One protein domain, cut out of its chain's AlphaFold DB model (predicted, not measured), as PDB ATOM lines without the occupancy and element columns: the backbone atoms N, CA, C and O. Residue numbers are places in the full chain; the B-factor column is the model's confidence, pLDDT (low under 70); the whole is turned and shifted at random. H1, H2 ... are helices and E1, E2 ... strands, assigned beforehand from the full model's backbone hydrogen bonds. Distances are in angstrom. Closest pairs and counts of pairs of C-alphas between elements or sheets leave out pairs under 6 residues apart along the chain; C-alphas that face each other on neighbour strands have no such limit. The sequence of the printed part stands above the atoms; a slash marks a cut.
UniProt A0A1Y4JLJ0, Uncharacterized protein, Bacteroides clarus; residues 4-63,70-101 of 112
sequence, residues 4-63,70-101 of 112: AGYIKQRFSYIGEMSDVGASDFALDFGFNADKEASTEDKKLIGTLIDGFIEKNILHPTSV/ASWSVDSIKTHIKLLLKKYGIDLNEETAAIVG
ATOM      1  N   ALA A   4      71.339 126.904  38.961       97.94
ATOM      2  CA  ALA A   4      71.860 125.700  39.612       97.94
ATOM      3  C   ALA A   4      72.406 124.684  38.596       97.94
ATOM      4  O   ALA A   4      73.508 124.160  38.759       97.94
ATOM      5  N   GLY A   5      71.677 124.459  37.495       97.81
ATOM      6  CA  GLY A   5      72.129 123.577  36.419       97.81
ATOM      7  C   GLY A   5      73.432 124.056  35.775       97.81
ATOM      8  O   GLY A   5      74.326 123.251  35.513       97.81
ATOM      9  N   TYR A   6      73.578 125.369  35.576       97.50
ATOM     10  CA  TYR A   6      74.812 125.944  35.045       97.50
ATOM     11  C   TYR A   6      75.990 125.816  36.018       97.50
ATOM     12  O   TYR A   6      77.094 125.482  35.590       97.50
ATOM     13  N   ILE A   7      75.763 126.036  37.317       97.44
ATOM     14  CA  ILE A   7      76.781 125.846  38.360       97.44
ATOM     15  C   ILE A   7      77.286 124.400  38.325       97.44
ATOM     16  O   ILE A   7      78.484 124.187  38.160       97.44
ATOM     17  N   LYS A   8      76.389 123.403  38.354       96.81
ATOM     18  CA  LYS A   8      76.775 121.983  38.248       96.81
ATOM     19  C   LYS A   8      77.609 121.703  37.003       96.81
ATOM     20  O   LYS A   8      78.651 121.061  37.088       96.81
ATOM     21  N   GLN A   9      77.177 122.220  35.852       95.69
ATOM     22  CA  GLN A   9      77.917 122.067  34.601       95.69
ATOM     23  C   GLN A   9      79.330 122.661  34.694       95.69
ATOM     24  O   GLN A   9      80.265 122.113  34.122       95.69
ATOM     25  N   ARG A  10      79.516 123.775  35.405       94.44
ATOM     26  CA  ARG A  10      80.838 124.384  35.588       94.44
ATOM     27  C   ARG A  10      81.727 123.598  36.543       94.44
ATOM     28  O   ARG A  10      82.929 123.606  36.336       94.44
ATOM     29  N   PHE A  11      81.173 122.904  37.531       93.81
ATOM     30  CA  PHE A  11      81.953 122.040  38.423       93.81
ATOM     31  C   PHE A  11      82.315 120.683  37.795       93.81
ATOM     32  O   PHE A  11      83.236 120.028  38.277       93.81
ATOM     33  N   SER A  12      81.678 120.288  36.683       93.12
ATOM     34  CA  SER A  12      81.814 118.940  36.106       93.12
ATOM     35  C   SER A  12      83.238 118.539  35.703       93.12
ATOM     36  O   SER A  12      83.524 117.352  35.582       93.12
ATOM     37  N   TYR A  13      84.136 119.500  35.454       89.81
ATOM     38  CA  TYR A  13      85.529 119.191  35.111       89.81
ATOM     39  C   TYR A  13      86.379 118.821  36.335       89.81
ATOM     40  O   TYR A  13      87.387 118.137  36.176       89.81
ATOM     41  N   ILE A  14      85.970 119.228  37.546       89.19
ATOM     42  CA  ILE A  14      86.640 118.844  38.797       89.19
ATOM     43  C   ILE A  14      85.953 117.689  39.524       89.19
ATOM     44  O   ILE A  14      86.590 117.005  40.323       89.19
ATOM     45  N   GLY A  15      84.668 117.456  39.257       92.00
ATOM     46  CA  GLY A  15      83.893 116.429  39.940       92.00
ATOM     47  C   GLY A  15      82.388 116.591  39.773       92.00
ATOM     48  O   GLY A  15      81.913 117.428  39.007       92.00
ATOM     49  N   GLU A  16      81.629 115.796  40.517       94.38
ATOM     50  CA  GLU A  16      80.170 115.885  40.557       94.38
ATOM     51  C   GLU A  16      79.715 116.735  41.743       94.38
ATOM     52  O   GLU A  16      80.258 116.633  42.836       94.38
ATOM     53  N   MET A  17      78.713 117.591  41.529       95.12
ATOM     54  CA  MET A  17      78.119 118.439  42.566       95.12
ATOM     55  C   MET A  17      76.648 118.063  42.763       95.12
ATOM     56  O   MET A  17      75.893 117.955  41.794       95.12
ATOM     57  N   SER A  18      76.229 117.913  44.017       96.31
ATOM     58  CA  SER A  18      74.828 117.664  44.377       96.31
ATOM     59  C   SER A  18      73.891 118.830  44.003       96.31
ATOM     60  O   SER A  18      74.301 119.990  43.963       96.31
ATOM     61  N   ASP A  19      72.601 118.548  43.783       96.06
ATOM     62  CA  ASP A  19      71.600 119.593  43.488       96.06
ATOM     63  C   ASP A  19      71.413 120.579  44.650       96.06
ATOM     64  O   ASP A  19      71.285 121.787  44.439       96.06
ATOM     65  N   VAL A  20      71.443 120.064  45.884       96.88
ATOM     66  CA  VAL A  20      71.384 120.882  47.103       96.88
ATOM     67  C   VAL A  20      72.598 121.801  47.165       96.88
ATOM     68  O   VAL A  20      72.444 123.006  47.314       96.88
ATOM     69  N   GLY A  21      73.796 121.262  46.938       96.62
ATOM     70  CA  GLY A  21      75.024 122.046  46.952       96.62
ATOM     71  C   GLY A  21      75.093 123.118  45.869       96.62
ATOM     72  O   GLY A  21      75.559 124.221  46.139       96.62
ATOM     73  N   ALA A  22      74.581 122.843  44.667       97.25
ATOM     74  CA  ALA A  22      74.475 123.850  43.611       97.25
ATOM     75  C   ALA A  22      73.496 124.977  43.979       97.25
ATOM     76  O   ALA A  22      73.733 126.139  43.644       97.25
ATOM     77  N   SER A  23      72.417 124.638  44.685       97.50
ATOM     78  CA  SER A  23      71.434 125.606  45.181       97.50
ATOM     79  C   SER A  23      72.001 126.452  46.323       97.50
ATOM     80  O   SER A  23      71.865 127.675  46.298       97.50
ATOM     81  N   ASP A  24      72.709 125.830  47.268       97.12
ATOM     82  CA  ASP A  24      73.392 126.517  48.368       97.12
ATOM     83  C   ASP A  24      74.509 127.426  47.846       97.12
ATOM     84  O   ASP A  24      74.632 128.570  48.277       97.12
ATOM     85  N   PHE A  25      75.283 126.966  46.856       96.38
ATOM     86  CA  PHE A  25      76.282 127.796  46.186       96.38
ATOM     87  C   PHE A  25      75.624 128.995  45.497       96.38
ATOM     88  O   PHE A  25      76.088 130.122  45.640       96.38
ATOM     89  N   ALA A  26      74.524 128.794  44.765       97.12
ATOM     90  CA  ALA A  26      73.795 129.908  44.166       97.12
ATOM     91  C   ALA A  26      73.377 130.931  45.235       97.12
ATOM     92  O   ALA A  26      73.639 132.123  45.067       97.12
ATOM     93  N   LEU A  27      72.804 130.467  46.349       96.56
ATOM     94  CA  LEU A  27      72.339 131.312  47.445       96.56
ATOM     95  C   LEU A  27      73.478 132.096  48.114       96.56
ATOM     96  O   LEU A  27      73.363 133.312  48.275       96.56
ATOM     97  N   ASP A  28      74.584 131.430  48.450       95.25
ATOM     98  CA  ASP A  28      75.756 132.039  49.093       95.25
ATOM     99  C   ASP A  28      76.376 133.161  48.250       95.25
ATOM    100  O   ASP A  28      76.954 134.110  48.784       95.25
ATOM    101  N   PHE A  29      76.235 133.068  46.926       93.12
ATOM    102  CA  PHE A  29      76.727 134.058  45.973       93.12
ATOM    103  C   PHE A  29      75.631 135.006  45.453       93.12
ATOM    104  O   PHE A  29      75.878 135.792  44.537       93.12
ATOM    105  N   GLY A  30      74.440 134.986  46.063       95.44
ATOM    106  CA  GLY A  30      73.375 135.962  45.819       95.44
ATOM    107  C   GLY A  30      72.515 135.698  44.581       95.44
ATOM    108  O   GLY A  30      71.898 136.623  44.054       95.44
ATOM    109  N   PHE A  31      72.452 134.453  44.109       96.69
ATOM    110  CA  PHE A  31      71.643 134.043  42.966       96.69
ATOM    111  C   PHE A  31      70.402 133.250  43.377       96.69
ATOM    112  O   PHE A  31      70.386 132.519  44.362       96.69
ATOM    113  N   ASN A  32      69.361 133.343  42.549       97.06
ATOM    114  CA  ASN A  32      68.222 132.436  42.617       97.06
ATOM    115  C   ASN A  32      68.535 131.172  41.801       97.06
ATOM    116  O   ASN A  32      68.617 131.240  40.575       97.06
ATOM    117  N   ALA A  33      68.688 130.039  42.486       97.06
ATOM    118  CA  ALA A  33      69.037 128.741  41.911       97.06
ATOM    119  C   ALA A  33      68.108 128.300  40.760       97.06
ATOM    120  O   ALA A  33      68.590 127.789  39.744       97.06
ATOM    121  N   ASP A  34      66.803 128.557  40.892       97.62
ATOM    122  CA  ASP A  34      65.759 128.107  39.963       97.62
ATOM    123  C   ASP A  34      65.545 129.061  38.780       97.62
ATOM    124  O   ASP A  34      64.867 128.725  37.807       97.62
ATOM    125  N   LYS A  35      66.127 130.266  38.832       97.69
ATOM    126  CA  LYS A  35      66.043 131.241  37.740       97.69
ATOM    127  C   LYS A  35      66.757 130.698  36.499       97.69
ATOM    128  O   LYS A  35      67.853 130.147  36.582       97.69
ATOM    129  N   GLU A  36      66.169 130.917  35.324       98.00
ATOM    130  CA  GLU A  36      66.840 130.686  34.042       98.00
ATOM    131  C   GLU A  36      68.085 131.575  33.901       98.00
ATOM    132  O   GLU A  36      68.019 132.796  34.062       98.00
ATOM    133  N   ALA A  37      69.227 130.958  33.593       96.62
ATOM    134  CA  ALA A  37      70.511 131.644  33.562       96.62
ATOM    135  C   ALA A  37      70.654 132.513  32.302       96.62
ATOM    136  O   ALA A  37      70.797 131.987  31.188       96.62
ATOM    137  N   SER A  38      70.680 133.840  32.479       96.88
ATOM    138  CA  SER A  38      70.984 134.781  31.396       96.88
ATOM    139  C   SER A  38      72.462 134.721  30.989       96.88
ATOM    140  O   SER A  38      73.293 134.075  31.630       96.88
ATOM    141  N   THR A  39      72.822 135.406  29.903       96.38
ATOM    142  CA  THR A  39      74.227 135.533  29.487       96.38
ATOM    143  C   THR A  39      75.063 136.256  30.547       96.38
ATOM    144  O   THR A  39      76.203 135.871  30.802       96.38
ATOM    145  N   GLU A  40      74.501 137.285  31.176       96.19
ATOM    146  CA  GLU A  40      75.127 138.056  32.251       96.19
ATOM    147  C   GLU A  40      75.301 137.201  33.509       96.19
ATOM    148  O   GLU A  40      76.402 137.170  34.060       96.19
ATOM    149  N   ASP A  41      74.265 136.445  33.901       96.06
ATOM    150  CA  ASP A  41      74.340 135.505  35.028       96.06
ATOM    151  C   ASP A  41      75.476 134.498  34.801       96.06
ATOM    152  O   ASP A  41      76.333 134.314  35.660       96.06
ATOM    153  N   LYS A  42      75.541 133.889  33.606       95.69
ATOM    154  CA  LYS A  42      76.576 132.901  33.263       95.69
ATOM    155  C   LYS A  42      77.987 133.473  33.339       95.69
ATOM    156  O   LYS A  42      78.880 132.800  33.844       95.69
ATOM    157  N   LYS A  43      78.202 134.703  32.857       96.44
ATOM    158  CA  LYS A  43      79.515 135.363  32.949       96.44
ATOM    159  C   LYS A  43      79.921 135.584  34.403       96.44
ATOM    160  O   LYS A  43      81.034 135.225  34.771       96.44
ATOM    161  N   LEU A  44      79.018 136.129  35.219       96.00
ATOM    162  CA  LEU A  44      79.299 136.414  36.623       96.00
ATOM    163  C   LEU A  44      79.544 135.127  37.423       96.00
ATOM    164  O   LEU A  44      80.544 135.028  38.129       96.00
ATOM    165  N   ILE A  45      78.678 134.123  37.260       95.44
ATOM    166  CA  ILE A  45      78.826 132.805  37.890       95.44
ATOM    167  C   ILE A  45      80.140 132.150  37.462       95.44
ATOM    168  O   ILE A  45      80.855 131.626  38.307       95.44
ATOM    169  N   GLY A  46      80.488 132.214  36.172       94.12
ATOM    170  CA  GLY A  46      81.752 131.686  35.663       94.12
ATOM    171  C   GLY A  46      82.955 132.280  36.395       94.12
ATOM    172  O   GLY A  46      83.761 131.536  36.941       94.12
ATOM    173  N   THR A  47      83.025 133.611  36.498       94.38
ATOM    174  CA  THR A  47      84.099 134.303  37.230       94.38
ATOM    175  C   THR A  47      84.143 133.925  38.714       94.38
ATOM    176  O   THR A  47      85.227 133.748  39.270       94.38
ATOM    177  N   LEU A  48      82.985 133.794  39.367       93.88
ATOM    178  CA  LEU A  48      82.913 133.423  40.783       93.88
ATOM    179  C   LEU A  48      83.366 131.981  41.028       93.88
ATOM    180  O   LEU A  48      84.083 131.734  41.995       93.88
ATOM    181  N   ILE A  49      82.989 131.049  40.151       91.94
ATOM    182  CA  ILE A  49      83.415 129.648  40.231       91.94
ATOM    183  C   ILE A  49      84.918 129.528  39.992       91.94
ATOM    184  O   ILE A  49      85.593 128.876  40.783       91.94
ATOM    185  N   ASP A  50      85.453 130.198  38.970       89.62
ATOM    186  CA  ASP A  50      86.886 130.151  38.666       89.62
ATOM    187  C   ASP A  50      87.700 130.674  39.865       89.62
ATOM    188  O   ASP A  50      88.625 130.010  40.334       89.62
ATOM    189  N   GLY A  51      87.275 131.797  40.457       89.19
ATOM    190  CA  GLY A  51      87.896 132.341  41.666       89.19
ATOM    191  C   GLY A  51      87.696 131.475  42.915       89.19
ATOM    192  O   GLY A  51      88.581 131.425  43.769       89.19
ATOM    193  N   PHE A  52      86.558 130.787  43.051       88.38
ATOM    194  CA  PHE A  52      86.327 129.836  44.139       88.38
ATOM    195  C   PHE A  52      87.282 128.644  44.032       88.38
ATOM    196  O   PHE A  52      87.913 128.287  45.027       88.38
ATOM    197  N   ILE A  53      87.417 128.062  42.840       85.50
ATOM    198  CA  ILE A  53      88.273 126.901  42.595       85.50
ATOM    199  C   ILE A  53      89.739 127.279  42.786       85.50
ATOM    200  O   ILE A  53      90.429 126.604  43.540       85.50
ATOM    201  N   GLU A  54      90.207 128.377  42.196       83.06
ATOM    202  CA  GLU A  54      91.594 128.834  42.345       83.06
ATOM    203  C   GLU A  54      91.957 129.111  43.812       83.06
ATOM    204  O   GLU A  54      92.973 128.639  44.312       83.06
ATOM    205  N   LYS A  55      91.110 129.839  44.546       80.31
ATOM    206  CA  LYS A  55      91.438 130.232  45.925       80.31
ATOM    207  C   LYS A  55      91.305 129.097  46.926       80.31
ATOM    208  O   LYS A  55      92.033 129.081  47.912       80.31
ATOM    209  N   ASN A  56      90.340 128.203  46.723       77.38
ATOM    210  CA  ASN A  56      89.949 127.265  47.770       77.38
ATOM    211  C   ASN A  56      90.275 125.812  47.452       77.38
ATOM    212  O   ASN A  56      90.394 125.032  48.389       77.38
ATOM    213  N   ILE A  57      90.386 125.436  46.177       75.75
ATOM    214  CA  ILE A  57      90.610 124.048  45.748       75.75
ATOM    215  C   ILE A  57      92.031 123.895  45.201       75.75
ATOM    216  O   ILE A  57      92.795 123.067  45.687       75.75
ATOM    217  N   LEU A  58      92.410 124.737  44.241       70.81
ATOM    218  CA  LEU A  58      93.717 124.756  43.588       70.81
ATOM    219  C   LEU A  58      94.605 125.844  44.204       70.81
ATOM    220  O   LEU A  58      95.037 126.764  43.519       70.81
ATOM    221  N   HIS A  59      94.855 125.772  45.512       65.06
ATOM    222  CA  HIS A  59      95.646 126.806  46.175       65.06
ATOM    223  C   HIS A  59      97.097 126.790  45.651       65.06
ATOM    224  O   HIS A  59      97.755 125.747  45.729       65.06
ATOM    225  N   PRO A  60      97.654 127.921  45.180       50.47
ATOM    226  CA  PRO A  60      99.076 127.998  44.889       50.47
ATOM    227  C   PRO A  60      99.849 127.853  46.203       50.47
ATOM    228  O   PRO A  60      99.619 128.596  47.161       50.47
ATOM    229  N   THR A  61     100.762 126.887  46.277       51.53
ATOM    230  CA  THR A  61     101.770 126.827  47.338       51.53
ATOM    231  C   THR A  61     102.721 128.006  47.151       51.53
ATOM    232  O   THR A  61     103.704 127.904  46.420       51.53
ATOM    233  N   SER A  62     102.415 129.155  47.759       43.28
ATOM    234  CA  SER A  62     103.354 130.274  47.821       43.28
ATOM    235  C   SER A  62     104.535 129.866  48.703       43.28
ATOM    236  O   SER A  62     104.394 129.751  49.923       43.28
ATOM    237  N   VAL A  63     105.689 129.632  48.086       42.38
ATOM    238  CA  VAL A  63     106.974 129.541  48.781       42.38
ATOM    239  C   VAL A  63     107.549 130.955  48.794       42.38
ATOM    240  O   VAL A  63     107.831 131.506  47.735       42.38
ATOM    241  N   ALA A  70     103.518 132.600  56.305       44.03
ATOM    242  CA  ALA A  70     102.180 132.585  56.897       44.03
ATOM    243  C   ALA A  70     101.271 131.593  56.130       44.03
ATOM    244  O   ALA A  70     100.105 131.876  55.860       44.03
ATOM    245  N   SER A  71     101.831 130.457  55.690       54.25
ATOM    246  CA  SER A  71     101.106 129.426  54.965       54.25
ATOM    247  C   SER A  71     100.384 128.557  55.978       54.25
ATOM    248  O   SER A  71     100.917 128.180  57.023       54.25
ATOM    249  N   TRP A  72      99.127 128.262  55.681       55.94
ATOM    250  CA  TRP A  72      98.412 127.220  56.390       55.94
ATOM    251  C   TRP A  72      99.227 125.929  56.285       55.94
ATOM    252  O   TRP A  72      99.765 125.625  55.219       55.94
ATOM    253  N   SER A  73      99.312 125.155  57.372       71.44
ATOM    254  CA  SER A  73      99.931 123.830  57.284       71.44
ATOM    255  C   SER A  73      99.229 123.012  56.192       71.44
ATOM    256  O   SER A  73      98.024 123.172  55.973       71.44
ATOM    257  N   VAL A  74      99.962 122.127  55.511       72.75
ATOM    258  CA  VAL A  74      99.406 121.263  54.449       72.75
ATOM    259  C   VAL A  74      98.144 120.531  54.929       72.75
ATOM    260  O   VAL A  74      97.169 120.413  54.186       72.75
ATOM    261  N   ASP A  75      98.117 120.111  56.194       75.31
ATOM    262  CA  ASP A  75      96.962 119.452  56.808       75.31
ATOM    263  C   ASP A  75      95.770 120.398  57.003       75.31
ATOM    264  O   ASP A  75      94.620 120.011  56.772       75.31
ATOM    265  N   SER A  76      96.021 121.655  57.377       74.75
ATOM    266  CA  SER A  76      94.984 122.684  57.499       74.75
ATOM    267  C   SER A  76      94.360 123.020  56.139       74.75
ATOM    268  O   SER A  76      93.140 123.161  56.060       74.75
ATOM    269  N   ILE A  77      95.157 123.067  55.063       78.31
ATOM    270  CA  ILE A  77      94.668 123.271  53.685       78.31
ATOM    271  C   ILE A  77      93.787 122.097  53.252       78.31
ATOM    272  O   ILE A  77      92.648 122.296  52.835       78.31
ATOM    273  N   LYS A  78      94.261 120.855  53.421       81.56
ATOM    274  CA  LYS A  78      93.477 119.653  53.087       81.56
ATOM    275  C   LYS A  78      92.166 119.588  53.865       81.56
ATOM    276  O   LYS A  78      91.137 119.211  53.310       81.56
ATOM    277  N   THR A  79      92.193 119.954  55.144       83.31
ATOM    278  CA  THR A  79      90.992 120.002  55.991       83.31
ATOM    279  C   THR A  79      90.008 121.059  55.495       83.31
ATOM    280  O   THR A  79      88.810 120.790  55.419       83.31
ATOM    281  N   HIS A  80      90.507 122.234  55.105       84.06
ATOM    282  CA  HIS A  80      89.687 123.305  54.550       84.06
ATOM    283  C   HIS A  80      89.025 122.903  53.224       84.06
ATOM    284  O   HIS A  80      87.807 123.026  53.094       84.06
ATOM    285  N   ILE A  81      89.794 122.328  52.290       85.62
ATOM    286  CA  ILE A  81      89.273 121.801  51.020       85.62
ATOM    287  C   ILE A  81      88.161 120.782  51.293       85.62
ATOM    288  O   ILE A  81      87.052 120.928  50.786       85.62
ATOM    289  N   LYS A  82      88.413 119.785  52.156       87.88
ATOM    290  CA  LYS A  82      87.413 118.764  52.518       87.88
ATOM    291  C   LYS A  82      86.130 119.370  53.089       87.88
ATOM    292  O   LYS A  82      85.045 118.882  52.782       87.88
ATOM    293  N   LEU A  83      86.236 120.415  53.911       88.81
ATOM    294  CA  LEU A  83      85.072 121.087  54.486       88.81
ATOM    295  C   LEU A  83      84.215 121.755  53.403       88.81
ATOM    296  O   LEU A  83      82.993 121.644  53.452       88.81
ATOM    297  N   LEU A  84      84.838 122.410  52.422       89.94
ATOM    298  CA  LEU A  84      84.130 123.061  51.318       89.94
ATOM    299  C   LEU A  84      83.507 122.059  50.347       89.94
ATOM    300  O   LEU A  84      82.352 122.235  49.962       89.94
ATOM    301  N   LEU A  85      84.238 120.995  50.003       91.31
ATOM    302  CA  LEU A  85      83.701 119.895  49.202       91.31
ATOM    303  C   LEU A  85      82.467 119.296  49.883       91.31
ATOM    304  O   LEU A  85      81.420 119.166  49.260       91.31
ATOM    305  N   LYS A  86      82.549 119.037  51.195       92.69
ATOM    306  CA  LYS A  86      81.413 118.543  51.980       92.69
ATOM    307  C   LYS A  86      80.255 119.540  52.021       92.69
ATOM    308  O   LYS A  86      79.110 119.118  51.904       92.69
ATOM    309  N   LYS A  87      80.536 120.837  52.195       92.38
ATOM    310  CA  LYS A  87      79.513 121.891  52.261       92.38
ATOM    311  C   LYS A  87      78.631 121.889  51.013       92.38
ATOM    312  O   LYS A  87      77.419 121.946  51.146       92.38
ATOM    313  N   TYR A  88      79.236 121.800  49.830       94.38
ATOM    314  CA  TYR A  88      78.499 121.843  48.565       94.38
ATOM    315  C   TYR A  88      78.269 120.455  47.944       94.38
ATOM    316  O   TYR A  88      77.875 120.361  46.783       94.38
ATOM    317  N   GLY A  89      78.521 119.373  48.688       94.25
ATOM    318  CA  GLY A  89      78.394 118.001  48.190       94.25
ATOM    319  C   GLY A  89      79.107 117.797  46.852       94.25
ATOM    320  O   GLY A  89      78.461 117.398  45.885       94.25
ATOM    321  N   ILE A  90      80.387 118.182  46.793       93.25
ATOM    322  CA  ILE A  90      81.256 118.022  45.624       93.25
ATOM    323  C   ILE A  90      82.117 116.776  45.821       93.25
ATOM    324  O   ILE A  90      82.984 116.754  46.700       93.25
ATOM    325  N   ASP A  91      81.937 115.796  44.946       92.94
ATOM    326  CA  ASP A  91      82.771 114.606  44.858       92.94
ATOM    327  C   ASP A  91      83.779 114.778  43.724       92.94
ATOM    328  O   ASP A  91      83.426 114.803  42.544       92.94
ATOM    329  N   LEU A  92      85.054 114.951  44.087       91.19
ATOM    330  CA  LEU A  92      86.125 115.160  43.115       91.19
ATOM    331  C   LEU A  92      86.370 113.909  42.267       91.19
ATOM    332  O   LEU A  92      86.367 112.785  42.773       91.19
ATOM    333  N   ASN A  93      86.688 114.122  40.992       91.12
ATOM    334  CA  ASN A  93      87.231 113.061  40.153       91.12
ATOM    335  C   ASN A  93      88.668 112.690  40.575       91.12
ATOM    336  O   ASN A  93      89.343 113.436  41.290       91.12
ATOM    337  N   GLU A  94      89.137 111.519  40.130       87.88
ATOM    338  CA  GLU A  94      90.446 110.972  40.523       87.88
ATOM    339  C   GLU A  94      91.605 111.921  40.188       87.88
ATOM    340  O   GLU A  94      92.496 112.122  41.015       87.88
ATOM    341  N   GLU A  95      91.568 112.544  39.008       87.62
ATOM    342  CA  GLU A  95      92.595 113.484  38.553       87.62
ATOM    343  C   GLU A  95      92.669 114.713  39.465       87.62
ATOM    344  O   GLU A  95      93.737 115.055  39.972       87.62
ATOM    345  N   THR A  96      91.530 115.347  39.740       86.94
ATOM    346  CA  THR A  96      91.499 116.566  40.553       86.94
ATOM    347  C   THR A  96      91.851 116.272  42.000       86.94
ATOM    348  O   THR A  96      92.614 117.022  42.604       86.94
ATOM    349  N   ALA A  97      91.354 115.164  42.556       86.69
ATOM    350  CA  ALA A  97      91.717 114.728  43.898       86.69
ATOM    351  C   ALA A  97      93.234 114.511  44.037       86.69
ATOM    352  O   ALA A  97      93.825 114.966  45.020       86.69
ATOM    353  N   ALA A  98      93.875 113.903  43.032       84.25
ATOM    354  CA  ALA A  98      95.326 113.743  42.995       84.25
ATOM    355  C   ALA A  98      96.056 115.096  42.941       84.25
ATOM    356  O   ALA A  98      97.002 115.296  43.706       84.25
ATOM    357  N   ILE A  99      95.588 116.042  42.113       81.81
ATOM    358  CA  ILE A  99      96.147 117.404  42.020       81.81
ATOM    359  C   ILE A  99      96.111 118.113  43.381       81.81
ATOM    360  O   ILE A  99      97.097 118.733  43.777       81.81
ATOM    361  N   VAL A 100      95.012 117.989  44.132       79.06
ATOM    362  CA  VAL A 100      94.865 118.636  45.450       79.06
ATOM    363  C   VAL A 100      95.418 117.802  46.615       79.06
ATOM    364  O   VAL A 100      95.225 118.140  47.786       79.06
ATOM    365  N   GLY A 101      96.115 116.699  46.326       78.00
ATOM    366  CA  GLY A 101      96.750 115.847  47.333       78.00
ATOM    367  C   GLY A 101      95.760 115.154  48.277       78.00
ATOM    368  O   GLY A 101      96.102 114.882  49.439       78.00
TER     369      GLY A 101
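What this domain is: This is residues 4 to 63 and 70 to 101 of the 112 residues of an uncharacterized protein of Bacteroides clarus (UniProt A0A1Y4JLJ0). An elongated, mostly helical body is built in two parts tied by a short two-stranded ribbon: in one part H1 packs on both the long helix H3 and H2, and in the other H4 and the short H5 follow the cut. H3 runs along much of the length, and H4 comes back the opposite way, near the last residue of H3. The printed part has 92 residues, with five named helices and two named strands in the order H1 E1 H2 H3 H4 E2 H5; the sheet is E1 - E2, antiparallel. The class is mostly helix, and the whole is compact, with a radius of gyration of the C-alphas of 13.7 A and spans of 41 by 23 by 20 A.

How they stand to each other: Start at the sheet, where E1, residues 15 to 17, and E2, residues 90 to 92, are antiparallel at 170 degrees. Look there for N 16 and O 91, 2.9 A apart, and N 91 and O 16, 2.8 A apart, both within hydrogen-bond range. From E1 look to H1, residues 4 to 11: their closest C-alphas, of Lys 8 and Met 17, are 5.7 A apart. H1 touches H2, residues 19 to 28, about perpendicular at 85 degrees, closest at the C-alphas of Ala 4 and Ala 22, 5.1 A. H1 also touches H3, residues 39 to 56, which touches H1 with its residues 42 to 49 alone; the closest C-alphas are those of Ile 7 and Ile 45, 7.3 A, at a steep tilt of 44 degrees, the same way. H2 and H3 are apart. H4, residues 74 to 87, is close to H3 but not clearly touching, with the C-alphas of Asn 56 and Ile 81 closest at 6.4 A; the tilt of 34 degrees, opposite ways, is only just shallow. H4 is likewise close to H2 but not clearly touching, the C-alphas of Gly 21 and Lys 87 closest at 7.0 A. H5, residues 94 to 99, touches no helix. In the five helices every O i to N i+4 pair is within hydrogen-bond range.

Where its parts are: Find C-alpha 4 at (71.860, 125.700, 39.612), where H1 begins; it runs 10.8 A to Phe 11. H2 runs 14.3 A from Asp 19 to Asp 28. Find C-alpha 39 at (74.227, 135.533, 29.487); from there H3 runs 25.5 A to Asn 56. H4 runs 20.0 A from Val 74 to Lys 87. The strands E1 and E2 have three residues each, and H5 ends at C-alpha 99, at (96.147, 117.404, 42.020).

The domain as a whole: The C-alphas farthest apart are those of Glu 36 and Val 63, 42.8 A. Residues 64 to 69 are not printed; C-alphas 63 and 70 are 9.9 A apart across that cut, in the link from H3 to H4. Of the links printed whole, H2 to H3 is short but not tight and the others are tight. The mean pLDDT of the printed part is 87.3, and residues 59 to 63 and 70 to 72 are under 70.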